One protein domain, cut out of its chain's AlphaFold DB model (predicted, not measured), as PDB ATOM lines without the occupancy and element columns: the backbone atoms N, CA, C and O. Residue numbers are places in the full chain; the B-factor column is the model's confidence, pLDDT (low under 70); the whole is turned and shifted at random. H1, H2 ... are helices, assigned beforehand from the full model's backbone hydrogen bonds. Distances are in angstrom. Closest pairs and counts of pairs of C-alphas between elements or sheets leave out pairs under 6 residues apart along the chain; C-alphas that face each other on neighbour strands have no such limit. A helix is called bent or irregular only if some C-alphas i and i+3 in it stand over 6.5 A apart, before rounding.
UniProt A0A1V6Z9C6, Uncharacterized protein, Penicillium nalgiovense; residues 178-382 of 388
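AT A GLANCE: This is residues 178 to 382 of the 388 residues of an uncharacterized protein of Penicillium nalgiovense (UniProt A0A1V6Z9C6). The longest helix by residues, H9, runs with H1 beside it along one side of a rounded, compact body of mostly crossed helices, in which long H4 runs through the core. H6 crosses H4 almost at a right angle, H7 sits between H9 and the first residues of H4, H3 and H5 fold back along H4 as helical hairpins, and H2 and H10 lie at another side. The printed part has 205 residues, with ten named helices, H1 to H10 in chain order, and no named strand: the class is all helix. The radius of gyration of the C-alphas is 16.7 A, and the spans are 44 by 40 by 31 A.

HOW THE PARTS SIT: H9, residues 334 to 359, touches H1, residues 178 to 189, the same way at a shallow tilt of 5 degrees; the closest C-alphas are those of Cys 188 and Ile 347, 6.7 A apart. H7, residues 308 to 321, touches H9 with residues 309 to 314 alone, closest at the C-alphas of Ala 309 and Glu 356, 5.8 A. H8, residues 324 to 332, touches H9 only at the corner, closest at the C-alphas of Ile 330 and Arg 337, 5.2 A. The hub is H4, residues 236 to 259, touching six helices. H6, residues 288 to 302, touches H4 about perpendicular at 85 degrees, closest at the C-alphas of Glu 247 and Ala 296, 5.1 A. H3, residues 220 to 230, forms a hairpin with H4, closest at the C-alphas of Ala 224 and Ser 245, 4.3 A. H5, residues 264 to 279, forms another, closest at the C-alphas of Glu 253 and Ala 267, 5.5 A. H2, residues 195 to 207, touches H4 with residues 201 to 205 alone, closest at the C-alphas of Leu 205 and Leu 237, 6.3 A. H10, residues 368 to 375, is close to H2 but not clearly touching, with the C-alphas of Tyr 206 and Phe 371 7.0 A apart. O i to N i+4 pairs are within hydrogen-bond range throughout H1, H2, H4 to H8 and H10, in 6 of 7 in H3 and 20 of 22 in H9.

IN THESE COORDINATES: H1 begins at C-alpha 178, (240.931, 230.280, 182.847). H9 is 34.6 A long, H4 34.1 A and H5 21.8 A. H9 is irregular, with C-alphas 350 and 353 7.3 A apart, and has a kink of 50 degrees near residue 353. H10 ends at C-alpha 375, (275.837, 241.749, 195.538).

THE WHOLE: The C-alphas farthest apart, of Thr 178 and His 216, are 47.8 A apart. The printed part has no cut; its long link is H2 to H3. Mean pLDDT of the printed part is 88.8; residues 208, 210 to 217, 280 to 286 and 378 to 382 are under 70.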
ATOM      1  N   THR A 178     241.071 229.198 183.840       91.44
ATOM      2  CA  THR A 178     240.931 230.280 182.847       91.44
ATOM      3  C   THR A 178     241.869 231.453 183.143       91.44
ATOM      4  O   THR A 178     242.505 231.976 182.232       91.44
ATOM      5  N   LYS A 179     242.030 231.860 184.413       92.56
ATOM      6  CA  LYS A 179     243.009 232.905 184.773       92.56
ATOM      7  C   LYS A 179     244.451 232.479 184.473       92.56
ATOM      8  O   LYS A 179     245.219 233.302 183.980       92.56
ATOM      9  N   LEU A 180     244.802 231.214 184.720       94.56
ATOM     10  CA  LEU A 180     246.098 230.656 184.327       94.56
ATOM     11  C   LEU A 180     246.265 230.644 182.799       94.56
ATOM     12  O   LEU A 180     247.295 231.087 182.311       94.56
ATOM     13  N   GLN A 181     245.263 230.191 182.045       94.56
ATOM     14  CA  GLN A 181     245.290 230.173 180.578       94.56
ATOM     15  C   GLN A 181     245.465 231.579 179.994       94.56
ATOM     16  O   GLN A 181     246.279 231.762 179.093       94.56
ATOM     17  N   ASN A 182     244.777 232.585 180.543       95.12
ATOM     18  CA  ASN A 182     244.946 233.981 180.138       95.12
ATOM     19  C   ASN A 182     246.372 234.480 180.426       95.12
ATOM     20  O   ASN A 182     246.985 235.094 179.560       95.12
ATOM     21  N   LEU A 183     246.927 234.174 181.606       95.81
ATOM     22  CA  LEU A 183     248.308 234.522 181.954       95.81
ATOM     23  C   LEU A 183     249.322 233.841 181.023       95.81
ATOM     24  O   LEU A 183     250.208 234.508 180.500       95.81
ATOM     25  N   LEU A 184     249.180 232.535 180.785       95.62
ATOM     26  CA  LEU A 184     250.028 231.779 179.859       95.62
ATOM     27  C   LEU A 184     249.916 232.326 178.433       95.62
ATOM     28  O   LEU A 184     250.934 232.499 177.780       95.62
ATOM     29  N   THR A 185     248.714 232.692 177.981       95.25
ATOM     30  CA  THR A 185     248.494 233.346 176.680       95.25
ATOM     31  C   THR A 185     249.238 234.682 176.603       95.25
ATOM     32  O   THR A 185     249.907 234.947 175.607       95.25
ATOM     33  N   SER A 186     249.201 235.502 177.660       95.94
ATOM     34  CA  SER A 186     249.992 236.738 177.734       95.94
ATOM     35  C   SER A 186     251.499 236.470 177.715       95.94
ATOM     36  O   SER A 186     252.223 237.202 177.052       95.94
ATOM     37  N   ILE A 187     251.979 235.412 178.380       94.94
ATOM     38  CA  ILE A 187     253.393 234.995 178.358       94.94
ATOM     39  C   ILE A 187     253.796 234.533 176.941       94.94
ATOM     40  O   ILE A 187     254.809 234.989 176.412       94.94
ATOM     41  N   CYS A 188     252.989 233.686 176.292       93.31
ATOM     42  CA  CYS A 188     253.214 233.212 174.921       93.31
ATOM     43  C   CYS A 188     253.248 234.354 173.902       93.31
ATOM     44  O   CYS A 188     254.073 234.329 172.989       93.31
ATOM     45  N   ASN A 189     252.382 235.357 174.066       94.12
ATOM     46  CA  ASN A 189     252.228 236.471 173.130       94.12
ATOM     47  C   ASN A 189     253.067 237.707 173.487       94.12
ATOM     48  O   ASN A 189     253.052 238.681 172.736       94.12
ATOM     49  N   TYR A 190     253.800 237.699 174.606       94.81
ATOM     50  CA  TYR A 190     254.602 238.850 175.012       94.81
ATOM     51  C   TYR A 190     255.705 239.126 173.974       94.81
ATOM     52  O   TYR A 190     256.479 238.205 173.660       94.81
ATOM     53  N   PRO A 191     255.792 240.353 173.425       93.69
ATOM     54  CA  PRO A 191     256.758 240.688 172.387       93.69
ATOM     55  C   PRO A 191     258.194 240.603 172.916       93.69
ATOM     56  O   PRO A 191     258.445 240.679 174.117       93.69
ATOM     57  N   VAL A 192     259.159 240.465 172.010       92.69
ATOM     58  CA  VAL A 192     260.574 240.626 172.368       92.69
ATOM     59  C   VAL A 192     260.809 242.109 172.702       92.69
ATOM     60  O   VAL A 192     260.540 242.941 171.830       92.69
ATOM     61  N   PRO A 193     261.290 242.461 173.914       92.44
ATOM     62  CA  PRO A 193     261.602 243.846 174.262       92.44
ATOM     63  C   PRO A 193     262.671 244.429 173.343       92.44
ATOM     64  O   PRO A 193     263.467 243.696 172.752       92.44
ATOM     65  N   THR A 194     262.747 245.755 173.253       95.75
ATOM     66  CA  THR A 194     263.837 246.374 172.483       95.75
ATOM     67  C   THR A 194     265.195 246.136 173.160       95.75
ATOM     68  O   THR A 194     265.274 245.995 174.380       95.75
ATOM     69  N   LEU A 195     266.289 246.153 172.388       96.00
ATOM     70  CA  LEU A 195     267.652 245.985 172.919       96.00
ATOM     71  C   LEU A 195     267.951 246.960 174.071       96.00
ATOM     72  O   LEU A 195     268.522 246.567 175.083       96.00
ATOM     73  N   SER A 196     267.547 248.225 173.920       96.69
ATOM     74  CA  SER A 196     267.748 249.276 174.927       96.69
ATOM     75  C   SER A 196     266.930 249.024 176.197       96.69
ATOM     76  O   SER A 196     267.440 249.150 177.306       96.69
ATOM     77  N   GLU A 197     265.672 248.612 176.037       94.88
ATOM     78  CA  GLU A 197     264.760 248.295 177.137       94.88
ATOM     79  C   GLU A 197     265.248 247.090 177.945       94.88
ATOM     80  O   GLU A 197     265.437 247.201 179.155       94.88
ATOM     81  N   HIS A 198     265.535 245.965 177.280       95.19
ATOM     82  CA  HIS A 198     266.047 244.760 177.935       95.19
ATOM     83  C   HIS A 198     267.390 245.016 178.626       95.19
ATOM     84  O   HIS A 198     267.560 244.683 179.797       95.19
ATOM     85  N   ASN A 199     268.339 245.662 177.941       96.62
ATOM     86  CA  ASN A 199     269.648 245.952 178.529       96.62
ATOM     87  C   ASN A 199     269.531 246.917 179.719       96.62
ATOM     88  O   ASN A 199     270.201 246.701 180.726       96.62
ATOM     89  N   GLY A 200     268.635 247.907 179.651       94.50
ATOM     90  CA  GLY A 200     268.314 248.792 180.771       94.50
ATOM     91  C   GLY A 200     267.680 248.056 181.959       94.50
ATOM     92  O   GLY A 200     268.022 248.343 183.105       94.50
ATOM     93  N   GLN A 201     266.820 247.058 181.715       94.25
ATOM     94  CA  GLN A 201     266.283 246.191 182.770       94.25
ATOM     95  C   GLN A 201     267.389 245.336 183.425       94.25
ATOM     96  O   GLN A 201     267.472 245.281 184.654       94.25
ATOM     97  N   VAL A 202     268.285 244.725 182.638       94.44
ATOM     98  CA  VAL A 202     269.429 243.946 183.158       94.44
ATOM     99  C   VAL A 202     270.377 244.826 183.975       94.44
ATOM    100  O   VAL A 202     270.731 244.478 185.101       94.44
ATOM    101  N   GLU A 203     270.755 245.997 183.462       92.50
ATOM    102  CA  GLU A 203     271.559 246.977 184.201       92.50
ATOM    103  C   GLU A 203     270.850 247.463 185.472       92.50
ATOM    104  O   GLU A 203     271.499 247.654 186.502       92.50
ATOM    105  N   GLY A 204     269.522 247.589 185.437       89.94
ATOM    106  CA  GLY A 204     268.683 247.909 186.589       89.94
ATOM    107  C   GLY A 204     268.774 246.888 187.728       89.94
ATOM    108  O   GLY A 204     268.753 247.298 188.890       89.94
ATOM    109  N   LEU A 205     268.952 245.593 187.436       88.88
ATOM    110  CA  LEU A 205     269.220 244.576 188.467       88.88
ATOM    111  C   LEU A 205     270.605 244.741 189.102       88.88
ATOM    112  O   LEU A 205     270.757 244.597 190.313       88.88
ATOM    113  N   TYR A 206     271.632 245.044 188.304       85.69
ATOM    114  CA  TYR A 206     272.990 245.194 188.834       85.69
ATOM    115  C   TYR A 206     273.211 246.532 189.547       85.69
ATOM    116  O   TYR A 206     273.973 246.562 190.513       85.69
ATOM    117  N   ASN A 207     272.555 247.617 189.114       83.62
ATOM    118  CA  ASN A 207     272.875 248.996 189.510       83.62
ATOM    119  C   ASN A 207     271.697 249.797 190.093       83.62
ATOM    120  O   ASN A 207     271.927 250.740 190.846       83.62
ATOM    121  N   GLY A 208     270.450 249.462 189.748       69.75
ATOM    122  CA  GLY A 208     269.285 250.331 189.966       69.75
ATOM    123  C   GLY A 208     268.716 250.342 191.386       69.75
ATOM    124  O   GLY A 208     267.888 251.190 191.707       69.75
ATOM    125  N   SER A 209     269.126 249.417 192.255       73.06
ATOM    126  CA  SER A 209     268.702 249.381 193.658       73.06
ATOM    127  C   SER A 209     269.902 249.414 194.592       73.06
ATOM    128  O   SER A 209     270.856 248.651 194.426       73.06
ATOM    129  N   CYS A 210     269.828 250.257 195.624       65.50
ATOM    130  CA  CYS A 210     270.779 250.236 196.730       65.50
ATOM    131  C   CYS A 210     270.499 249.012 197.614       65.50
ATOM    132  O   CYS A 210     269.879 249.102 198.675       65.50
ATOM    133  N   LEU A 211     270.931 247.840 197.144       67.25
ATOM    134  CA  LEU A 211     271.145 246.699 198.023       67.25
ATOM    135  C   LEU A 211     272.168 247.119 199.085       67.25
ATOM    136  O   LEU A 211     273.176 247.731 198.717       67.25
ATOM    137  N   PRO A 212     271.935 246.815 200.376       61.56
ATOM    138  CA  PRO A 212     272.925 247.092 201.405       61.56
ATOM    139  C   PRO A 212     274.225 246.396 201.003       61.56
ATOM    140  O   PRO A 212     274.244 245.173 200.867       61.56
ATOM    141  N   LEU A 213     275.278 247.191 200.766       56.91
ATOM    142  CA  LEU A 213     276.622 246.696 200.460       56.91
ATOM    143  C   LEU A 213     276.959 245.591 201.455       56.91
ATOM    144  O   LEU A 213     276.767 245.811 202.649       56.91
ATOM    145  N   SER A 214     277.404 244.434 200.961       54.88
ATOM    146  CA  SER A 214     277.556 243.193 201.726       54.88
ATOM    147  C   SER A 214     278.322 243.406 203.031       54.88
ATOM    148  O   SER A 214     279.549 243.311 203.075       54.88
ATOM    149  N   LEU A 215     277.586 243.701 204.104       53.94
ATOM    150  CA  LEU A 215     278.152 243.911 205.426       53.94
ATOM    151  C   LEU A 215     278.808 242.596 205.844       53.94
ATOM    152  O   LEU A 215     278.175 241.538 205.779       53.94
ATOM    153  N   HIS A 216     280.081 242.659 206.243       56.06
ATOM    154  CA  HIS A 216     280.813 241.491 206.720       56.06
ATOM    155  C   HIS A 216     279.990 240.776 207.804       56.06
ATOM    156  O   HIS A 216     279.666 241.366 208.831       56.06
ATOM    157  N   GLY A 217     279.636 239.512 207.550       65.69
ATOM    158  CA  GLY A 217     278.812 238.696 208.446       65.69
ATOM    159  C   GLY A 217     277.319 238.597 208.100       65.69
ATOM    160  O   GLY A 217     276.612 237.870 208.792       65.69
ATOM    161  N   MET A 218     276.816 239.254 207.043       77.44
ATOM    162  CA  MET A 218     275.429 239.039 206.594       77.44
ATOM    163  C   MET A 218     275.213 237.588 206.122       77.44
ATOM    164  O   MET A 218     276.003 237.061 205.338       77.44
ATOM    165  N   SER A 219     274.131 236.939 206.560       84.12
ATOM    166  CA  SER A 219     273.776 235.586 206.104       84.12
ATOM    167  C   SER A 219     273.030 235.588 204.763       84.12
ATOM    168  O   SER A 219     272.406 236.581 204.378       84.12
ATOM    169  N   SER A 220     273.037 234.449 204.061       84.31
ATOM    170  CA  SER A 220     272.233 234.208 202.847       84.31
ATOM    171  C   SER A 220     270.757 234.577 203.057       84.31
ATOM    172  O   SER A 220     270.160 235.310 202.271       84.31
ATOM    173  N   VAL A 221     270.202 234.147 204.186       87.69
ATOM    174  CA  VAL A 221     268.827 234.391 204.632       87.69
ATOM    175  C   VAL A 221     268.545 235.878 204.921       87.69
ATOM    176  O   VAL A 221     267.481 236.387 204.568       87.69
ATOM    177  N   GLN A 222     269.498 236.622 205.495       87.50
ATOM    178  CA  GLN A 222     269.370 238.079 205.662       87.50
ATOM    179  C   GLN A 222     269.425 238.822 204.318       87.50
ATOM    180  O   GLN A 222     268.679 239.784 204.119       87.50
ATOM    181  N   PHE A 223     270.258 238.354 203.383       87.81
ATOM    182  CA  PHE A 223     270.331 238.894 202.026       87.81
ATOM    183  C   PHE A 223     269.044 238.624 201.229       87.81
ATOM    184  O   PHE A 223     268.515 239.538 200.598       87.81
ATOM    185  N   ALA A 224     268.457 237.429 201.352       90.12
ATOM    186  CA  ALA A 224     267.109 237.141 200.856       90.12
ATOM    187  C   ALA A 224     266.079 238.128 201.437       90.12
ATOM    188  O   ALA A 224     265.278 238.704 200.704       90.12
ATOM    189  N   GLY A 225     266.178 238.430 202.737       89.12
ATOM    190  CA  GLY A 225     265.405 239.488 203.390       89.12
ATOM    191  C   GLY A 225     265.544 240.875 202.748       89.12
ATOM    192  O   GLY A 225     264.568 241.621 202.689       89.12
ATOM    193  N   ALA A 226     266.730 241.236 202.249       88.25
ATOM    194  CA  ALA A 226     266.940 242.485 201.515       88.25
ATOM    195  C   ALA A 226     266.307 242.452 200.115       88.25
ATOM    196  O   ALA A 226     265.599 243.393 199.754       88.25
ATOM    197  N   LEU A 227     266.493 241.359 199.369       90.06
ATOM    198  CA  LEU A 227     265.897 241.168 198.043       90.06
ATOM    199  C   LEU A 227     264.363 241.208 198.089       90.06
ATOM    200  O   LEU A 227     263.742 241.918 197.303       90.06
ATOM    201  N   SER A 228     263.735 240.542 199.062       89.56
ATOM    202  CA  SER A 228     262.274 240.562 199.204       89.56
ATOM    203  C   SER A 228     261.706 241.960 199.458       89.56
ATOM    204  O   SER A 228     260.574 242.215 199.054       89.56
ATOM    205  N   ARG A 229     262.448 242.875 200.103       87.88
ATOM    206  CA  ARG A 229     261.987 244.265 200.282       87.88
ATOM    207  C   ARG A 229     261.957 245.028 198.960       87.88
ATOM    208  O   ARG A 229     261.045 245.821 198.751       87.88
ATOM    209  N   LEU A 230     262.907 244.758 198.062       87.44
ATOM    210  CA  LEU A 230     262.869 245.269 196.686       87.44
ATOM    211  C   LEU A 230     261.749 244.600 195.871       87.44
ATOM    212  O   LEU A 230     261.164 245.233 194.997       87.44
ATOM    213  N   GLY A 231     261.391 243.358 196.215       85.56
ATOM    214  CA  GLY A 231     260.260 242.635 195.631       85.56
ATOM    215  C   GLY A 231     258.875 243.230 195.894       85.56
ATOM    216  O   GLY A 231     257.930 242.892 195.189       85.56
ATOM    217  N   ASN A 232     258.751 244.169 196.836       81.25
ATOM    218  CA  ASN A 232     257.509 244.918 197.048       81.25
ATOM    219  C   ASN A 232     257.229 245.951 195.937       81.25
ATOM    220  O   ASN A 232     256.128 246.499 195.877       81.25
ATOM    221  N   VAL A 233     258.201 246.247 195.066       81.19
ATOM    222  CA  VAL A 233     257.993 247.124 193.908       81.19
ATOM    223  C   VAL A 233     257.301 246.326 192.802       81.19
ATOM    224  O   VAL A 233     257.849 245.349 192.301       81.19
ATOM    225  N   SER A 234     256.105 246.754 192.390       80.06
ATOM    226  CA  SER A 234     255.313 246.084 191.346       80.06
ATOM    227  C   SER A 234     255.842 246.374 189.932       80.06
ATOM    228  O   SER A 234     255.169 247.003 189.118       80.06
ATOM    229  N   ASN A 235     257.068 245.934 189.646       88.81
ATOM    230  CA  ASN A 235     257.691 245.970 188.324       88.81
ATOM    231  C   ASN A 235     258.573 244.728 188.089       88.81
ATOM    232  O   ASN A 235     258.793 243.921 188.993       88.81
ATOM    233  N   THR A 236     259.123 244.611 186.880       92.81
ATOM    234  CA  THR A 236     259.981 243.502 186.433       92.81
ATOM    235  C   THR A 236     261.168 243.236 187.360       92.81
ATOM    236  O   THR A 236     261.482 242.083 187.650       92.81
ATOM    237  N   LEU A 237     261.814 244.292 187.868       93.12
ATOM    238  CA  LEU A 237     262.977 244.161 188.749       93.12
ATOM    239  C   LEU A 237     262.564 243.649 190.132       93.12
ATOM    240  O   LEU A 237     263.192 242.733 190.655       93.12
ATOM    241  N   GLY A 238     261.479 244.189 190.696       92.12
ATOM    242  CA  GLY A 238     260.900 243.715 191.951       92.12
ATOM    243  C   GLY A 238     260.454 242.256 191.857       92.12
ATOM    244  O   GLY A 238     260.830 241.449 192.706       92.12
ATOM    245  N   PHE A 239     259.764 241.867 190.781       94.81
ATOM    246  CA  PHE A 239     259.434 240.462 190.536       94.81
ATOM    247  C   PHE A 239     260.681 239.570 190.584       94.81
ATOM    248  O   PHE A 239     260.700 238.576 191.312       94.81
ATOM    249  N   ILE A 240     261.745 239.944 189.865       95.50
ATOM    250  CA  ILE A 240     262.988 239.169 189.853       95.50
ATOM    251  C   ILE A 240     263.603 239.124 191.258       95.50
ATOM    252  O   ILE A 240     263.862 238.031 191.753       95.50
ATOM    253  N   TYR A 241     263.754 240.249 191.964       94.00
ATOM    254  CA  TYR A 241     264.280 240.255 193.336       94.00
ATOM    255  C   TYR A 241     263.455 239.384 194.304       94.00
ATOM    256  O   TYR A 241     264.033 238.667 195.123       94.00
ATOM    257  N   GLY A 242     262.124 239.385 194.196       93.75
ATOM    258  CA  GLY A 242     261.250 238.514 194.987       93.75
ATOM    259  C   GLY A 242     261.459 237.030 194.678       93.75
ATOM    260  O   GLY A 242     261.647 236.232 195.597       93.75
ATOM    261  N   MET A 243     261.527 236.662 193.396       95.88
ATOM    262  CA  MET A 243     261.817 235.288 192.973       95.88
ATOM    263  C   MET A 243     263.206 234.822 193.435       95.88
ATOM    264  O   MET A 243     263.335 233.715 193.957       95.88
ATOM    265  N   LEU A 244     264.235 235.674 193.324       94.19
ATOM    266  CA  LEU A 244     265.584 235.384 193.824       94.19
ATOM    267  C   LEU A 244     265.617 235.245 195.353       94.19
ATOM    268  O   LEU A 244     266.344 234.402 195.875       94.19
ATOM    269  N   SER A 245     264.822 236.031 196.087       93.81
ATOM    270  CA  SER A 245     264.672 235.860 197.536       93.81
ATOM    271  C   SER A 245     264.109 234.482 197.877       93.81
ATOM    272  O   SER A 245     264.633 233.820 198.773       93.81
ATOM    273  N   TRP A 246     263.043 234.053 197.198       95.38
ATOM    274  CA  TRP A 246     262.407 232.762 197.460       95.38
ATOM    275  C   TRP A 246     263.298 231.582 197.068       95.38
ATOM    276  O   TRP A 246     263.280 230.564 197.757       95.38
ATOM    277  N   GLU A 247     264.118 231.732 196.025       94.88
ATOM    278  CA  GLU A 247     265.120 230.739 195.631       94.88
ATOM    279  C   GLU A 247     266.205 230.556 196.699       94.88
ATOM    280  O   GLU A 247     266.540 229.423 197.037       94.88
ATOM    281  N   ILE A 248     266.692 231.635 197.327       93.56
ATOM    282  CA  ILE A 248     267.631 231.512 198.457       93.56
ATOM    283  C   ILE A 248     266.984 230.742 199.614       93.56
ATOM    284  O   ILE A 248     267.611 229.845 200.169       93.56
ATOM    285  N   PHE A 249     265.722 231.030 199.954       93.81
ATOM    286  CA  PHE A 249     265.010 230.265 200.984       93.81
ATOM    287  C   PHE A 249     264.785 228.796 200.574       93.81
ATOM    288  O   PHE A 249     264.901 227.913 201.419       93.81
ATOM    289  N   LYS A 250     264.509 228.499 199.295       94.56
ATOM    290  CA  LYS A 250     264.434 227.120 198.772       94.56
ATOM    291  C   LYS A 250     265.758 226.385 198.961       94.56
ATOM    292  O   LYS A 250     265.751 225.254 199.436       94.56
ATOM    293  N   ARG A 251     266.888 227.018 198.639       91.75
ATOM    294  CA  ARG A 251     268.203 226.383 198.804       91.75
ATOM    295  C   ARG A 251     268.655 226.311 200.264       91.75
ATOM    296  O   ARG A 251     269.362 225.377 200.618       91.75
ATOM    297  N   GLU A 252     268.226 227.235 201.126       92.19
ATOM    298  CA  GLU A 252     268.435 227.133 202.578       92.19
ATOM    299  C   GLU A 252     267.699 225.918 203.164       92.19
ATOM    300  O   GLU A 252     268.242 225.246 204.033       92.19
ATOM    301  N   GLU A 253     266.508 225.567 202.663       92.88
ATOM    302  CA  GLU A 253     265.823 224.321 203.049       92.88
ATOM    303  C   GLU A 253     266.662 223.091 202.677       92.88
ATOM    304  O   GLU A 253     266.888 222.220 203.514       92.88
ATOM    305  N   GLU A 254     267.208 223.054 201.459       92.56
ATOM    306  CA  GLU A 254     268.100 221.979 201.002       92.56
ATOM    307  C   GLU A 254     269.415 221.936 201.797       92.56
ATOM    308  O   GLU A 254     269.899 220.853 202.130       92.56
ATOM    309  N   ARG A 255     269.968 223.100 202.156       92.31
ATOM    310  CA  ARG A 255     271.142 223.230 203.025       92.31
ATOM    311  C   ARG A 255     270.864 222.636 204.406       92.31
ATOM    312  O   ARG A 255     271.622 221.790 204.863       92.31
ATOM    313  N   VAL A 256     269.758 223.024 205.039       91.31
ATOM    314  CA  VAL A 256     269.330 222.529 206.358       91.31
ATOM    315  C   VAL A 256     269.105 221.010 206.346       91.31
ATOM    316  O   VAL A 256     269.510 220.335 207.288       91.31
ATOM    317  N   ILE A 257     268.532 220.446 205.276       91.56
ATOM    318  CA  ILE A 257     268.380 218.986 205.135       91.56
ATOM    319  C   ILE A 257     269.751 218.292 205.095       91.56
ATOM    320  O   ILE A 257     269.967 217.328 205.825       91.56
ATOM    321  N   ARG A 258     270.686 218.775 204.263       92.75
ATOM    322  CA  ARG A 258     271.990 218.116 204.039       92.75
ATOM    323  C   ARG A 258     273.005 218.330 205.163       92.75
ATOM    324  O   ARG A 258     273.752 217.415 205.481       92.75
ATOM    325  N   GLU A 259     273.087 219.541 205.704       92.50
ATOM    326  CA  GLU A 259     274.148 219.952 206.635       92.50
ATOM    327  C   GLU A 259     273.727 219.800 208.104       92.50
ATOM    328  O   GLU A 259     274.566 219.523 208.956       92.50
ATOM    329  N   GLU A 260     272.433 219.948 208.412       91.12
ATOM    330  CA  GLU A 260     271.904 219.809 209.780       91.12
ATOM    331  C   GLU A 260     271.174 218.472 210.009       91.12
ATOM    332  O   GLU A 260     270.685 218.222 211.108       91.12
ATOM    333  N   ASN A 261     271.107 217.607 208.987       91.19
ATOM    334  CA  ASN A 261     270.437 216.298 209.005       91.19
ATOM    335  C   ASN A 261     268.960 216.351 209.453       91.19
ATOM    336  O   ASN A 261     268.432 215.386 210.011       91.19
ATOM    337  N   LEU A 262     268.267 217.473 209.216       92.75
ATOM    338  CA  LEU A 262     266.839 217.579 209.509       92.75
ATOM    339  C   LEU A 262     266.003 216.877 208.436       92.75
ATOM    340  O   LEU A 262     266.273 216.986 207.240       92.75
ATOM    341  N   SER A 263     264.913 216.228 208.858       94.12
ATOM    342  CA  SER A 263     263.930 215.696 207.912       94.12
ATOM    343  C   SER A 263     263.334 216.828 207.055       94.12
ATOM    344  O   SER A 263     263.186 217.954 207.551       94.12
ATOM    345  N   PRO A 264     262.923 216.565 205.796       92.25
ATOM    346  CA  PRO A 264     262.378 217.600 204.913       92.25
ATOM    347  C   PRO A 264     261.217 218.389 205.532       92.25
ATOM    348  O   PRO A 264     261.125 219.601 205.363       92.25
ATOM    349  N   VAL A 265     260.365 217.734 206.331       91.31
ATOM    350  CA  VAL A 265     259.249 218.380 207.043       91.31
ATOM    351  C   VAL A 265     259.740 219.365 208.112       91.31
ATOM    352  O   VAL A 265     259.177 220.455 208.249       91.31
ATOM    353  N   LEU A 266     260.784 219.017 208.872       91.88
ATOM    354  CA  LEU A 266     261.357 219.895 209.898       91.88
ATOM    355  C   LEU A 266     262.151 221.048 209.274       91.88
ATOM    356  O   LEU A 266     261.992 222.190 209.711       91.88
ATOM    357  N   ALA A 267     262.918 220.783 208.215       91.69
ATOM    358  CA  ALA A 267     263.605 221.813 207.442       91.69
ATOM    359  C   ALA A 267     262.608 222.818 206.837       91.69
ATOM    360  O   ALA A 267     262.730 224.023 207.065       91.69
ATOM    361  N   ALA A 268     261.550 222.335 206.177       90.38
ATOM    362  CA  ALA A 268     260.506 223.184 205.613       90.38
ATOM    363  C   ALA A 268     259.800 224.039 206.678       90.38
ATOM    364  O   ALA A 268     259.532 225.217 206.430       90.38
ATOM    365  N   LYS A 269     259.527 223.488 207.875       90.69
ATOM    366  CA  LYS A 269     258.987 224.240 209.028       90.69
ATOM    367  C   LYS A 269     259.968 225.310 209.528       90.69
ATOM    368  O   LYS A 269     259.554 226.456 209.709       90.69
ATOM    369  N   LYS A 270     261.252 224.973 209.704       91.50
ATOM    370  CA  LYS A 270     262.308 225.907 210.137       91.50
ATOM    371  C   LYS A 270     262.459 227.076 209.158       91.50
ATOM    372  O   LYS A 270     262.425 228.231 209.579       91.50
ATOM    373  N   VAL A 271     262.528 226.792 207.860       92.06
ATOM    374  CA  VAL A 271     262.679 227.816 206.816       92.06
ATOM    375  C   VAL A 271     261.400 228.636 206.619       92.06
ATOM    376  O   VAL A 271     261.482 229.856 206.496       92.06
ATOM    377  N   ASN A 272     260.207 228.023 206.689       91.25
ATOM    378  CA  ASN A 272     258.930 228.757 206.723       91.25
ATOM    379  C   ASN A 272     258.918 229.804 207.843       91.25
ATOM    380  O   ASN A 272     258.488 230.938 207.626       91.25
ATOM    381  N   ARG A 273     259.402 229.427 209.033       89.25
ATOM    382  CA  ARG A 273     259.486 230.315 210.190       89.25
ATOM    383  C   ARG A 273     260.471 231.463 209.951       89.25
ATOM    384  O   ARG A 273     260.058 232.611 210.073       89.25
ATOM    385  N   GLN A 274     261.704 231.179 209.523       89.88
ATOM    386  CA  GLN A 274     262.706 232.212 209.194       89.88
ATOM    387  C   GLN A 274     262.182 233.215 208.151       89.88
ATOM    388  O   GLN A 274     262.287 234.428 208.327       89.88
ATOM    389  N   MET A 275     261.573 232.708 207.076       90.38
ATOM    390  CA  MET A 275     260.974 233.509 206.007       90.38
ATOM    391  C   MET A 275     259.806 234.368 206.523       90.38
ATOM    392  O   MET A 275     259.671 235.528 206.136       90.38
ATOM    393  N   SER A 276     259.007 233.848 207.459       86.75
ATOM    394  CA  SER A 276     257.908 234.587 208.098       86.75
ATOM    395  C   SER A 276     258.392 235.693 209.038       86.75
ATOM    396  O   SER A 276     257.883 236.812 208.981       86.75
ATOM    397  N   GLU A 277     259.400 235.405 209.865       85.62
ATOM    398  CA  GLU A 277     259.994 236.353 210.817       85.62
ATOM    399  C   GLU A 277     260.697 237.524 210.103       85.62
ATOM    400  O   GLU A 277     260.590 238.672 210.542       85.62
ATOM    401  N   LEU A 278     261.377 237.255 208.981       84.25
ATOM    402  CA  LEU A 278     262.177 238.248 208.255       84.25
ATOM    403  C   LEU A 278     261.384 239.103 207.270       84.25
ATOM    404  O   LEU A 278     261.649 240.300 207.159       84.25
ATOM    405  N   LEU A 279     260.452 238.502 206.523       80.19
ATOM    406  CA  LEU A 279     259.779 239.201 205.424       80.19
ATOM    407  C   LEU A 279     258.505 239.934 205.864       80.19
ATOM    408  O   LEU A 279     258.015 240.771 205.112       80.19
ATOM    409  N   LYS A 280     257.980 239.639 207.067       67.44
ATOM    410  CA  LYS A 280     256.791 240.278 207.673       67.44
ATOM    411  C   LYS A 280     255.642 240.500 206.676       67.44
ATOM    412  O   LYS A 280     255.069 241.584 206.592       67.44
ATOM    413  N   HIS A 281     255.318 239.466 205.904       63.59
ATOM    414  CA  HIS A 281     254.304 239.557 204.861       63.59
ATOM    415  C   HIS A 281     252.913 239.753 205.482       63.59
ATOM    416  O   HIS A 281     252.416 238.888 206.200       63.59
ATOM    417  N   SER A 282     252.233 240.849 205.145       52.47
ATOM    418  CA  SER A 282     250.852 241.165 205.561       52.47
ATOM    419  C   SER A 282     249.785 240.342 204.808       52.47
ATOM    420  O   SER A 282     248.672 240.800 204.551       52.47
ATOM    421  N   GLY A 283     250.140 239.125 204.387       50.31
ATOM    422  CA  GLY A 283     249.341 238.286 203.495       50.31
ATOM    423  C   GLY A 283     248.307 237.443 204.239       50.31
ATOM    424  O   GLY A 283     248.590 236.873 205.286       50.31
ATOM    425  N   LYS A 284     247.113 237.295 203.653       45.91
ATOM    426  CA  LYS A 284     246.030 236.444 204.189       45.91
ATOM    427  C   LYS A 284     246.262 234.936 203.978       45.91
ATOM    428  O   LYS A 284     245.511 234.124 204.509       45.91
ATOM    429  N   ALA A 285     247.263 234.547 203.185       51.25
ATOM    430  CA  ALA A 285     247.588 233.147 202.922       51.25
ATOM    431  C   ALA A 285     248.451 232.573 204.057       51.25
ATOM    432  O   ALA A 285     249.608 232.951 204.211       51.25
ATOM    433  N   LYS A 286     247.888 231.634 204.829       59.19
ATOM    434  CA  LYS A 286     248.525 231.021 206.009       59.19
ATOM    435  C   LYS A 286     249.901 230.399 205.715       59.19
ATOM    436  O   LYS A 286     250.790 230.474 206.554       59.19
ATOM    437  N   ASP A 287     250.076 229.858 204.509       79.81
ATOM    438  CA  ASP A 287     251.249 229.073 204.101       79.81
ATOM    439  C   ASP A 287     252.095 229.747 203.000       79.81
ATOM    440  O   ASP A 287     252.865 229.070 202.307       79.81
ATOM    441  N   TRP A 288     251.979 231.077 202.846       86.88
ATOM    442  CA  TRP A 288     252.617 231.857 201.769       86.88
ATOM    443  C   TRP A 288     254.133 231.629 201.661       86.88
ATOM    444  O   TRP A 288     254.669 231.604 200.557       86.88
ATOM    445  N   ALA A 289     254.826 231.406 202.783       89.00
ATOM    446  CA  ALA A 289     256.260 231.123 202.797       89.00
ATOM    447  C   ALA A 289     256.590 229.786 202.106       89.00
ATOM    448  O   ALA A 289     257.600 229.671 201.409       89.00
ATOM    449  N   SER A 290     255.718 228.780 202.247       91.31
ATOM    450  CA  SER A 290     255.871 227.502 201.547       91.31
ATOM    451  C   SER A 290     255.513 227.648 200.071       91.31
ATOM    452  O   SER A 290     256.178 227.065 199.218       91.31
ATOM    453  N   ASP A 291     254.505 228.462 199.753       93.56
ATOM    454  CA  ASP A 291     254.071 228.692 198.376       93.56
ATOM    455  C   ASP A 291     255.092 229.529 197.589       93.56
ATOM    456  O   ASP A 291     255.351 229.220 196.431       93.56
ATOM    457  N   GLY A 292     255.783 230.478 198.227       94.19
ATOM    458  CA  GLY A 292     256.915 231.197 197.635       94.19
ATOM    459  C   GLY A 292     258.071 230.263 197.262       94.19
ATOM    460  O   GLY A 292     258.569 230.310 196.139       94.19
ATOM    461  N   ARG A 293     258.454 229.327 198.146       94.25
ATOM    462  CA  ARG A 293     259.491 228.324 197.820       94.25
ATOM    463  C   ARG A 293     259.038 227.319 196.759       94.25
ATOM    464  O   ARG A 293     259.840 226.935 195.910       94.25
ATOM    465  N   LYS A 294     257.755 226.936 196.742       95.38
ATOM    466  CA  LYS A 294     257.169 226.140 195.645       95.38
ATOM    467  C   LYS A 294     257.197 226.910 194.320       95.38
ATOM    468  O   LYS A 294     257.501 226.299 193.303       95.38
ATOM    469  N   ALA A 295     256.931 228.220 194.320       96.44
ATOM    470  CA  ALA A 295     257.029 229.079 193.138       96.44
ATOM    471  C   ALA A 295     258.475 229.201 192.632       96.44
ATOM    472  O   ALA A 295     258.709 229.103 191.429       96.44
ATOM    473  N   ALA A 296     259.450 229.347 193.536       96.25
ATOM    474  CA  ALA A 296     260.867 229.309 193.183       96.25
ATOM    475  C   ALA A 296     261.244 227.960 192.550       96.25
ATOM    476  O   ALA A 296     261.687 227.935 191.405       96.25
ATOM    477  N   LYS A 297     260.954 226.833 193.219       95.62
ATOM    478  CA  LYS A 297     261.203 225.486 192.673       95.62
ATOM    479  C   LYS A 297     260.542 225.272 191.304       95.62
ATOM    480  O   LYS A 297     261.148 224.661 190.433       95.62
ATOM    481  N   LEU A 298     259.327 225.784 191.112       96.25
ATOM    482  CA  LEU A 298     258.585 225.717 189.853       96.25
ATOM    483  C   LEU A 298     259.306 226.452 188.713       96.25
ATOM    484  O   LEU A 298     259.465 225.888 187.634       96.25
ATOM    485  N   VAL A 299     259.762 227.686 188.942       96.88
ATOM    486  CA  VAL A 299     260.439 228.493 187.914       96.88
ATOM    487  C   VAL A 299     261.885 228.037 187.713       96.88
ATOM    488  O   VAL A 299     262.254 227.676 186.601       96.88
ATOM    489  N   PHE A 300     262.698 228.002 188.770       95.94
ATOM    490  CA  PHE A 300     264.124 227.677 188.664       95.94
ATOM    491  C   PHE A 300     264.374 226.208 188.310       95.94
ATOM    492  O   PHE A 300     265.288 225.942 187.541       95.94
ATOM    493  N   GLY A 301     263.530 225.276 188.772       94.75
ATOM    494  CA  GLY A 301     263.604 223.865 188.373       94.75
ATOM    495  C   GLY A 301     263.191 223.617 186.917       94.75
ATOM    496  O   GLY A 301     263.719 222.717 186.279       94.75
ATOM    497  N   THR A 302     262.306 224.443 186.343       95.81
ATOM    498  CA  THR A 302     261.998 224.384 184.897       95.81
ATOM    499  C   THR A 302     263.151 224.926 184.039       95.81
ATOM    500  O   THR A 302     263.276 224.570 182.873       95.81
ATOM    501  N   LEU A 303     264.000 225.783 184.616       96.12
ATOM    502  CA  LEU A 303     265.149 226.414 183.957       96.12
ATOM    503  C   LEU A 303     266.493 225.739 184.312       96.12
ATOM    504  O   LEU A 303     267.574 226.234 183.959       96.12
ATOM    505  N   GLU A 304     266.440 224.617 185.030       93.62
ATOM    506  CA  GLU A 304     267.585 223.773 185.355       93.62
ATOM    507  C   GLU A 304     268.156 223.158 184.063       93.62
ATOM    508  O   GLU A 304     267.434 222.890 183.108       93.62
ATOM    509  N   GLY A 305     269.482 223.044 183.959       91.44
ATOM    510  CA  GLY A 305     270.160 222.652 182.709       91.44
ATOM    511  C   GLY A 305     270.127 223.667 181.543       91.44
ATOM    512  O   GLY A 305     271.002 223.602 180.686       91.44
ATOM    513  N   CYS A 306     269.202 224.636 181.511       95.75
ATOM    514  CA  CYS A 306     269.141 225.650 180.444       95.75
ATOM    515  C   CYS A 306     270.357 226.601 180.419       95.75
ATOM    516  O   CYS A 306     270.984 226.864 181.451       95.75
ATOM    517  N   SER A 307     270.641 227.185 179.247       96.00
ATOM    518  CA  SER A 307     271.700 228.186 179.056       96.00
ATOM    519  C   SER A 307     271.423 229.496 179.816       96.00
ATOM    520  O   SER A 307     270.292 229.793 180.218       96.00
ATOM    521  N   LYS A 308     272.470 230.311 180.035       95.06
ATOM    522  CA  LYS A 308     272.352 231.578 180.782       95.06
ATOM    523  C   LYS A 308     271.365 232.542 180.116       95.06
ATOM    524  O   LYS A 308     270.545 233.133 180.816       95.06
ATOM    525  N   ALA A 309     271.396 232.645 178.783       96.31
ATOM    526  CA  ALA A 309     270.438 233.434 178.016       96.31
ATOM    527  C   ALA A 309     268.998 232.994 178.297       96.31
ATOM    528  O   ALA A 309     268.193 233.811 178.743       96.31
ATOM    529  N   VAL A 310     268.690 231.702 178.132       97.31
ATOM    530  CA  VAL A 310     267.351 231.143 178.384       97.31
ATOM    531  C   VAL A 310     266.873 231.453 179.805       97.31
ATOM    532  O   VAL A 310     265.767 231.962 179.977       97.31
ATOM    533  N   ARG A 311     267.723 231.242 180.822       96.44
ATOM    534  CA  ARG A 311     267.415 231.580 182.226       96.44
ATOM    535  C   ARG A 311     267.083 233.063 182.405       96.44
ATOM    536  O   ARG A 311     266.071 233.395 183.017       96.44
ATOM    537  N   SER A 312     267.917 233.945 181.856       96.81
ATOM    538  CA  SER A 312     267.732 235.397 181.912       96.81
ATOM    539  C   SER A 312     266.425 235.823 181.242       96.81
ATOM    540  O   SER A 312     265.568 236.431 181.883       96.81
ATOM    541  N   PHE A 313     266.230 235.484 179.966       97.56
ATOM    542  CA  PHE A 313     265.052 235.908 179.210       97.56
ATOM    543  C   PHE A 313     263.745 235.331 179.759       97.56
ATOM    544  O   PHE A 313     262.745 236.046 179.778       97.56
ATOM    545  N   ALA A 314     263.743 234.097 180.272       97.31
ATOM    546  CA  ALA A 314     262.574 233.522 180.929       97.31
ATOM    547  C   ALA A 314     262.191 234.287 182.213       97.31
ATOM    548  O   ALA A 314     261.008 234.544 182.442       97.31
ATOM    549  N   LEU A 315     263.171 234.708 183.023       96.81
ATOM    550  CA  LEU A 315     262.927 235.522 184.221       96.81
ATOM    551  C   LEU A 315     262.401 236.923 183.883       96.81
ATOM    552  O   LEU A 315     261.455 237.377 184.526       96.81
ATOM    553  N   PHE A 316     262.952 237.592 182.862       97.06
ATOM    554  CA  PHE A 316     262.430 238.888 182.403       97.06
ATOM    555  C   PHE A 316     261.037 238.767 181.783       97.06
ATOM    556  O   PHE A 316     260.169 239.580 182.086       97.06
ATOM    557  N   LEU A 317     260.779 237.731 180.979       96.88
ATOM    558  CA  LEU A 317     259.448 237.445 180.444       96.88
ATOM    559  C   LEU A 317     258.420 237.275 181.574       96.88
ATOM    560  O   LEU A 317     257.367 237.908 181.543       96.88
ATOM    561  N   LEU A 318     258.738 236.477 182.598       96.50
ATOM    562  CA  LEU A 318     257.864 236.337 183.762       96.50
ATOM    563  C   LEU A 318     257.705 237.658 184.523       96.50
ATOM    564  O   LEU A 318     256.578 238.005 184.857       96.50
ATOM    565  N   GLY A 319     258.773 238.423 184.753       95.00
ATOM    566  CA  GLY A 319     258.685 239.696 185.478       95.00
ATOM    567  C   GLY A 319     257.915 240.798 184.749       95.00
ATOM    568  O   GLY A 319     257.338 241.664 185.398       95.00
ATOM    569  N   ASN A 320     257.875 240.762 183.416       94.88
ATOM    570  CA  ASN A 320     257.116 241.716 182.609       94.88
ATOM    571  C   ASN A 320     255.610 241.376 182.519       94.88
ATOM    572  O   ASN A 320     254.822 242.237 182.135       94.88
ATOM    573  N   VAL A 321     255.200 240.142 182.850       94.19
ATOM    574  CA  VAL A 321     253.820 239.642 182.639       94.19
ATOM    575  C   VAL A 321     253.146 239.143 183.928       94.19
ATOM    576  O   VAL A 321     251.919 239.128 184.031       94.19
ATOM    577  N   CYS A 322     253.923 238.730 184.928       93.50
ATOM    578  CA  CYS A 322     253.454 238.095 186.152       93.50
ATOM    579  C   CYS A 322     253.818 238.921 187.394       93.50
ATOM    580  O   CYS A 322     254.850 239.584 187.451       93.50
ATOM    581  N   SER A 323     252.979 238.843 188.427       93.06
ATOM    582  CA  SER A 323     253.259 239.395 189.754       93.06
ATOM    583  C   SER A 323     253.662 238.284 190.726       93.06
ATOM    584  O   SER A 323     253.304 237.117 190.545       93.06
ATOM    585  N   LEU A 324     254.358 238.640 191.808       92.25
ATOM    586  CA  LEU A 324     254.687 237.691 192.878       92.25
ATOM    587  C   LEU A 324     253.420 237.073 193.500       92.25
ATOM    588  O   LEU A 324     253.378 235.875 193.762       92.25
ATOM    589  N   ASP A 325     252.348 237.850 193.658       90.88
ATOM    590  CA  ASP A 325     251.051 237.360 194.141       90.88
ATOM    591  C   ASP A 325     250.389 236.358 193.167       90.88
ATOM    592  O   ASP A 325     249.840 235.342 193.601       90.88
ATOM    593  N   ASN A 326     250.515 236.553 191.848       92.12
ATOM    594  CA  ASN A 326     250.105 235.539 190.871       92.12
ATOM    595  C   ASN A 326     250.947 234.259 191.003       92.12
ATOM    596  O   ASN A 326     250.380 233.166 190.994       92.12
ATOM    597  N   MET A 327     252.265 234.371 191.208       94.81
ATOM    598  CA  MET A 327     253.130 233.208 191.450       94.81
ATOM    599  C   MET A 327     252.779 232.460 192.742       94.81
ATOM    600  O   MET A 327     252.734 231.229 192.722       94.81
ATOM    601  N   LEU A 328     252.442 233.160 193.833       93.00
ATOM    602  CA  LEU A 328     251.929 232.535 195.062       93.00
ATOM    603  C   LEU A 328     250.625 231.773 194.794       93.00
ATOM    604  O   LEU A 328     250.490 230.624 195.208       93.00
ATOM    605  N   LYS A 329     249.679 232.367 194.056       91.62
ATOM    606  CA  LYS A 329     248.404 231.717 193.696       91.62
ATOM    607  C   LYS A 329     248.604 230.476 192.822       91.62
ATOM    608  O   LYS A 329     247.941 229.467 193.057       91.62
ATOM    609  N   ILE A 330     249.514 230.532 191.848       93.88
ATOM    610  CA  ILE A 330     249.889 229.383 191.005       93.88
ATOM    611  C   ILE A 330     250.507 228.280 191.864       93.88
ATOM    612  O   ILE A 330     250.097 227.125 191.781       93.88
ATOM    613  N   ALA A 331     251.457 228.634 192.729       93.94
ATOM    614  CA  ALA A 331     252.143 227.679 193.581       93.94
ATOM    615  C   ALA A 331     251.236 227.063 194.655       93.94
ATOM    616  O   ALA A 331     251.424 225.895 194.994       93.94
ATOM    617  N   HIS A 332     250.235 227.787 195.153       91.81
ATOM    618  CA  HIS A 332     249.319 227.294 196.178       91.81
ATOM    619  C   HIS A 332     248.462 226.110 195.685       91.81
ATOM    620  O   HIS A 332     248.432 225.058 196.326       91.81
ATOM    621  N   PHE A 333     247.810 226.225 194.520       90.69
ATOM    622  CA  PHE A 333     246.878 225.200 194.019       90.69
ATOM    623  C   PHE A 333     247.585 224.120 193.172       90.69
ATOM    624  O   PHE A 333     248.069 224.449 192.091       90.69
ATOM    625  N   PRO A 334     247.589 222.824 193.565       90.75
ATOM    626  CA  PRO A 334     248.353 221.778 192.870       90.75
ATOM    627  C   PRO A 334     248.071 221.661 191.364       90.75
ATOM    628  O   PRO A 334     249.005 221.696 190.573       90.75
ATOM    629  N   ILE A 335     246.794 221.622 190.964       90.31
ATOM    630  CA  ILE A 335     246.383 221.503 189.551       90.31
ATOM    631  C   ILE A 335     246.865 222.710 188.724       90.31
ATOM    632  O   ILE A 335     247.310 222.556 187.590       90.31
ATOM    633  N   ILE A 336     246.809 223.919 189.294       93.50
ATOM    634  CA  ILE A 336     247.270 225.151 188.631       93.50
ATOM    635  C   ILE A 336     248.799 225.144 188.510       93.50
ATOM    636  O   ILE A 336     249.327 225.510 187.464       93.50
ATOM    637  N   ARG A 337     249.504 224.678 189.549       94.00
ATOM    638  CA  ARG A 337     250.964 224.529 189.564       94.00
ATOM    639  C   ARG A 337     251.452 223.579 188.470       94.00
ATOM    640  O   ARG A 337     252.372 223.929 187.746       94.00
ATOM    641  N   GLU A 338     250.822 222.415 188.343       93.69
ATOM    642  CA  GLU A 338     251.156 221.388 187.348       93.69
ATOM    643  C   GLU A 338     250.910 221.880 185.913       93.69
ATOM    644  O   GLU A 338     251.800 221.794 185.068       93.69
ATOM    645  N   ASN A 339     249.747 222.491 185.657       94.25
ATOM    646  CA  ASN A 339     249.442 223.087 184.353       94.25
ATOM    647  C   ASN A 339     250.425 224.217 184.005       94.25
ATOM    648  O   ASN A 339     250.934 224.254 182.887       94.25
ATOM    649  N   PHE A 340     250.756 225.099 184.958       96.69
ATOM    650  CA  PHE A 340     251.788 226.116 184.743       96.69
ATOM    651  C   PHE A 340     253.149 225.478 184.452       96.69
ATOM    652  O   PHE A 340     253.823 225.937 183.540       96.69
ATOM    653  N   GLN A 341     253.555 224.433 185.183       95.88
ATOM    654  CA  GLN A 341     254.855 223.784 184.994       95.88
ATOM    655  C   GLN A 341     255.014 223.246 183.569       95.88
ATOM    656  O   GLN A 341     255.996 223.564 182.903       95.88
ATOM    657  N   MET A 342     254.031 222.476 183.093       95.12
ATOM    658  CA  MET A 342     254.056 221.900 181.747       95.12
ATOM    659  C   MET A 342     254.051 222.990 180.669       95.12
ATOM    660  O   MET A 342     254.893 222.974 179.773       95.12
ATOM    661  N   SER A 343     253.150 223.973 180.776       96.62
ATOM    662  CA  SER A 343     253.058 225.055 179.792       96.62
ATOM    663  C   SER A 343     254.283 225.971 179.802       96.62
ATOM    664  O   SER A 343     254.746 226.373 178.741       96.62
ATOM    665  N   PHE A 344     254.847 226.286 180.970       97.38
ATOM    666  CA  PHE A 344     256.048 227.114 181.070       97.38
ATOM    667  C   PHE A 344     257.280 226.390 180.514       97.38
ATOM    668  O   PHE A 344     258.045 227.001 179.773       97.38
ATOM    669  N   ALA A 345     257.430 225.085 180.775       97.38
ATOM    670  CA  ALA A 345     258.481 224.270 180.166       97.38
ATOM    671  C   ALA A 345     258.372 224.242 178.630       97.38
ATOM    672  O   ALA A 345     259.377 224.412 177.938       97.38
ATOM    673  N   GLN A 346     257.155 224.105 178.093       97.62
ATOM    674  CA  GLN A 346     256.906 224.181 176.652       97.62
ATOM    675  C   GLN A 346     257.284 225.559 176.078       97.62
ATOM    676  O   GLN A 346     258.038 225.625 175.111       97.62
ATOM    677  N   ILE A 347     256.843 226.658 176.704       96.94
ATOM    678  CA  ILE A 347     257.181 228.031 176.282       96.94
ATOM    679  C   ILE A 347     258.698 228.258 176.286       96.94
ATOM    680  O   ILE A 347     259.233 228.880 175.367       96.94
ATOM    681  N   VAL A 348     259.401 227.759 177.308       97.31
ATOM    682  CA  VAL A 348     260.865 227.835 177.406       97.31
ATOM    683  C   VAL A 348     261.527 227.075 176.256       97.31
ATOM    684  O   VAL A 348     262.420 227.623 175.611       97.31
ATOM    685  N   ALA A 349     261.078 225.856 175.948       97.19
ATOM    686  CA  ALA A 349     261.610 225.075 174.833       97.19
ATOM    687  C   ALA A 349     261.368 225.759 173.472       97.19
ATOM    688  O   ALA A 349     262.297 225.889 172.676       97.19
ATOM    689  N   GLU A 350     260.155 226.264 173.230       97.00
ATOM    690  CA  GLU A 350     259.783 226.962 171.992       97.00
ATOM    691  C   GLU A 350     260.549 228.283 171.801       97.00
ATOM    692  O   GLU A 350     260.956 228.609 170.685       97.00
ATOM    693  N   ARG A 351     260.788 229.044 172.880       96.56
ATOM    694  CA  ARG A 351     261.507 230.331 172.820       96.56
ATOM    695  C   ARG A 351     263.030 230.215 172.925       96.56
ATOM    696  O   ARG A 351     263.713 231.183 172.592       96.56
ATOM    697  N   THR A 352     263.584 229.064 173.317       97.56
ATOM    698  CA  THR A 352     265.039 228.875 173.495       97.56
ATOM    699  C   THR A 352     265.872 229.325 172.279       97.56
ATOM    700  O   THR A 352     266.742 230.180 172.468       97.56
ATOM    701  N   PRO A 353     265.579 228.903 171.028       97.25
ATOM    702  CA  PRO A 353     266.360 229.336 169.865       97.25
ATOM    703  C   PRO A 353     266.303 230.851 169.617       97.25
ATOM    704  O   PRO A 353     267.270 231.446 169.141       97.25
ATOM    705  N   GLN A 354     265.178 231.499 169.947       96.88
ATOM    706  CA  GLN A 354     265.042 232.951 169.844       96.88
ATOM    707  C   GLN A 354     265.906 233.657 170.893       96.88
ATOM    708  O   GLN A 354     266.592 234.620 170.564       96.88
ATOM    709  N   TRP A 355     265.886 233.187 172.140       97.62
ATOM    710  CA  TRP A 355     266.624 233.781 173.254       97.62
ATOM    711  C   TRP A 355     268.144 233.681 173.090       97.62
ATOM    712  O   TRP A 355     268.847 234.667 173.303       97.62
ATOM    713  N   GLU A 356     268.653 232.548 172.616       97.06
ATOM    714  CA  GLU A 356     270.083 232.384 172.318       97.06
ATOM    715  C   GLU A 356     270.508 233.249 171.114       97.06
ATOM    716  O   GLU A 356     271.550 233.905 171.136       97.06
ATOM    717  N   ALA A 357     269.642 233.386 170.102       97.38
ATOM    718  CA  ALA A 357     269.864 234.312 168.991       97.38
ATOM    719  C   ALA A 357     269.771 235.806 169.380       97.38
ATOM    720  O   ALA A 357     270.212 236.656 168.599       97.38
ATOM    721  N   LEU A 358     269.196 236.157 170.538       97.25
ATOM    722  CA  LEU A 358     269.195 237.527 171.070       97.25
ATOM    723  C   LEU A 358     270.493 237.841 171.825       97.25
ATOM    724  O   LEU A 358     271.036 238.929 171.634       97.25
ATOM    725  N   GLU A 359     271.041 236.897 172.598       96.31
ATOM    726  CA  GLU A 359     272.381 237.030 173.202       96.31
ATOM    727  C   GLU A 359     273.436 237.304 172.113       96.31
ATOM    728  O   GLU A 359     274.170 238.293 172.185       96.31
ATOM    729  N   ALA A 360     273.403 236.542 171.013       95.75
ATOM    730  CA  ALA A 360     274.251 236.765 169.834       95.75
ATOM    731  C   ALA A 360     274.048 238.135 169.138       95.75
ATOM    732  O   ALA A 360     274.861 238.537 168.307       95.75
ATOM    733  N   LYS A 361     272.978 238.874 169.470       96.06
ATOM    734  CA  LYS A 361     272.681 240.241 168.993       96.06
ATOM    735  C   LYS A 361     272.996 241.320 170.040       96.06
ATOM    736  O   LYS A 361     272.491 242.436 169.936       96.06
ATOM    737  N   ASN A 362     273.860 241.014 171.011       96.44
ATOM    738  CA  ASN A 362     274.301 241.901 172.096       96.44
ATOM    739  C   ASN A 362     273.218 242.257 173.134       96.44
ATOM    740  O   ASN A 362     273.367 243.242 173.867       96.44
ATOM    741  N   TYR A 363     272.140 241.472 173.236       97.81
ATOM    742  CA  TYR A 363     271.270 241.559 174.411       97.81
ATOM    743  C   TYR A 363     272.038 241.050 175.633       97.81
ATOM    744  O   TYR A 363     272.645 239.980 175.601       97.81
ATOM    745  N   LYS A 364     272.007 241.817 176.723       97.06
ATOM    746  CA  LYS A 364     272.658 241.453 177.980       97.06
ATOM    747  C   LYS A 364     271.936 240.285 178.640       97.06
ATOM    748  O   LYS A 364     270.710 240.199 178.630       97.06
ATOM    749  N   VAL A 365     272.709 239.416 179.271       96.69
ATOM    750  CA  VAL A 365     272.208 238.258 180.007       96.69
ATOM    751  C   VAL A 365     272.419 238.497 181.497       96.69
ATOM    752  O   VAL A 365     273.507 238.870 181.925       96.69
ATOM    753  N   PHE A 366     271.364 238.306 182.287       95.56
ATOM    754  CA  PHE A 366     271.449 238.308 183.740       95.56
ATOM    755  C   PHE A 366     271.960 236.953 184.236       95.56
ATOM    756  O   PHE A 366     271.278 235.934 184.112       95.56
ATOM    757  N   ASP A 367     273.154 236.946 184.824       92.38
ATOM    758  CA  ASP A 367     273.710 235.783 185.509       92.38
ATOM    759  C   ASP A 367     273.472 235.916 187.020       92.38
ATOM    760  O   ASP A 367     274.044 236.781 187.693       92.38
ATOM    761  N   TYR A 368     272.626 235.034 187.556       88.31
ATOM    762  CA  TYR A 368     272.298 234.997 188.979       88.31
ATOM    763  C   TYR A 368     273.499 234.627 189.864       88.31
ATOM    764  O   TYR A 368     273.643 235.188 190.949       88.31
ATOM    765  N   ALA A 369     274.391 233.737 189.416       85.88
ATOM    766  CA  ALA A 369     275.582 233.375 190.181       85.88
ATOM    767  C   ALA A 369     276.569 234.550 190.243       85.88
ATOM    768  O   ALA A 369     277.130 234.836 191.303       85.88
ATOM    769  N   GLU A 370     276.725 235.295 189.145       88.19
ATOM    770  CA  GLU A 370     277.496 236.541 189.158       88.19
ATOM    771  C   GLU A 370     276.828 237.631 190.008       88.19
ATOM    772  O   GLU A 370     277.507 238.313 190.775       88.19
ATOM    773  N   PHE A 371     275.503 237.771 189.942       88.06
ATOM    774  CA  PHE A 371     274.766 238.696 190.800       88.06
ATOM    775  C   PHE A 371     274.974 238.379 192.288       88.06
ATOM    776  O   PHE A 371     275.297 239.283 193.057       88.06
ATOM    777  N   LEU A 372     274.885 237.106 192.698       83.56
ATOM    778  CA  LEU A 372     275.213 236.687 194.066       83.56
ATOM    779  C   LEU A 372     276.681 236.967 194.421       83.56
ATOM    780  O   LEU A 372     276.950 237.448 195.516       83.56
ATOM    781  N   ARG A 373     277.625 236.739 193.500       83.69
ATOM    782  CA  ARG A 373     279.055 237.040 193.706       83.69
ATOM    783  C   ARG A 373     279.328 238.540 193.898       83.69
ATOM    784  O   ARG A 373     280.229 238.896 194.652       83.69
ATOM    785  N   LEU A 374     278.598 239.408 193.194       83.31
ATOM    786  CA  LEU A 374     278.788 240.866 193.209       83.31
ATOM    787  C   LEU A 374     277.990 241.584 194.305       83.31
ATOM    788  O   LEU A 374     278.426 242.628 194.789       83.31
ATOM    789  N   ARG A 375     276.801 241.079 194.649       80.50
ATOM    790  CA  ARG A 375     275.837 241.749 195.538       80.50
ATOM    791  C   ARG A 375     275.497 240.965 196.805       80.50
ATOM    792  O   ARG A 375     274.947 241.560 197.725       80.50
ATOM    793  N   GLY A 376     275.790 239.668 196.856       75.56
ATOM    794  CA  GLY A 376     275.547 238.813 198.015       75.56
ATOM    795  C   GLY A 376     276.688 238.832 199.045       75.56
ATOM    796  O   GLY A 376     277.751 239.413 198.807       75.56
ATOM    797  N   PRO A 377     276.479 238.218 200.224       71.62
ATOM    798  CA  PRO A 377     277.519 238.055 201.235       71.62
ATOM    799  C   PRO A 377     278.686 237.154 200.776       71.62
ATOM    800  O   PRO A 377     278.527 236.395 199.822       71.62
ATOM    801  N   PRO A 378     279.860 237.213 201.442       64.50
ATOM    802  CA  PRO A 378     281.068 236.506 201.008       64.50
ATOM    803  C   PRO A 378     280.894 234.987 200.860       64.50
ATOM    804  O   PRO A 378     280.178 234.353 201.632       64.50
ATOM    805  N   ALA A 379     281.622 234.389 199.910       56.56
ATOM    806  CA  ALA A 379     281.431 233.007 199.450       56.56
ATOM    807  C   ALA A 379     281.475 231.909 200.534       56.56
ATOM    808  O   ALA A 379     280.945 230.826 200.301       56.56
ATOM    809  N   GLY A 380     282.029 232.173 201.724       53.47
ATOM    810  CA  GLY A 380     282.002 231.241 202.859       53.47
ATOM    811  C   GLY A 380     280.595 230.791 203.291       53.47
ATOM    812  O   GLY A 380     280.480 229.749 203.925       53.47
ATOM    813  N   SER A 381     279.535 231.517 202.914       51.59
ATOM    814  CA  SER A 381     278.132 231.106 203.102       51.59
ATOM    815  C   SER A 381     277.445 230.547 201.841       51.59
ATOM    816  O   SER A 381     276.256 230.245 201.896       51.59
ATOM    817  N   TRP A 382     278.162 230.400 200.714       53.00
ATOM    818  CA  TRP A 382     277.591 230.059 199.396       53.00
ATOM    819  C   TRP A 382     278.265 228.903 198.640       53.00
ATOM    820  O   TRP A 382     277.755 228.502 197.593       53.00
TER     821      TRP A 382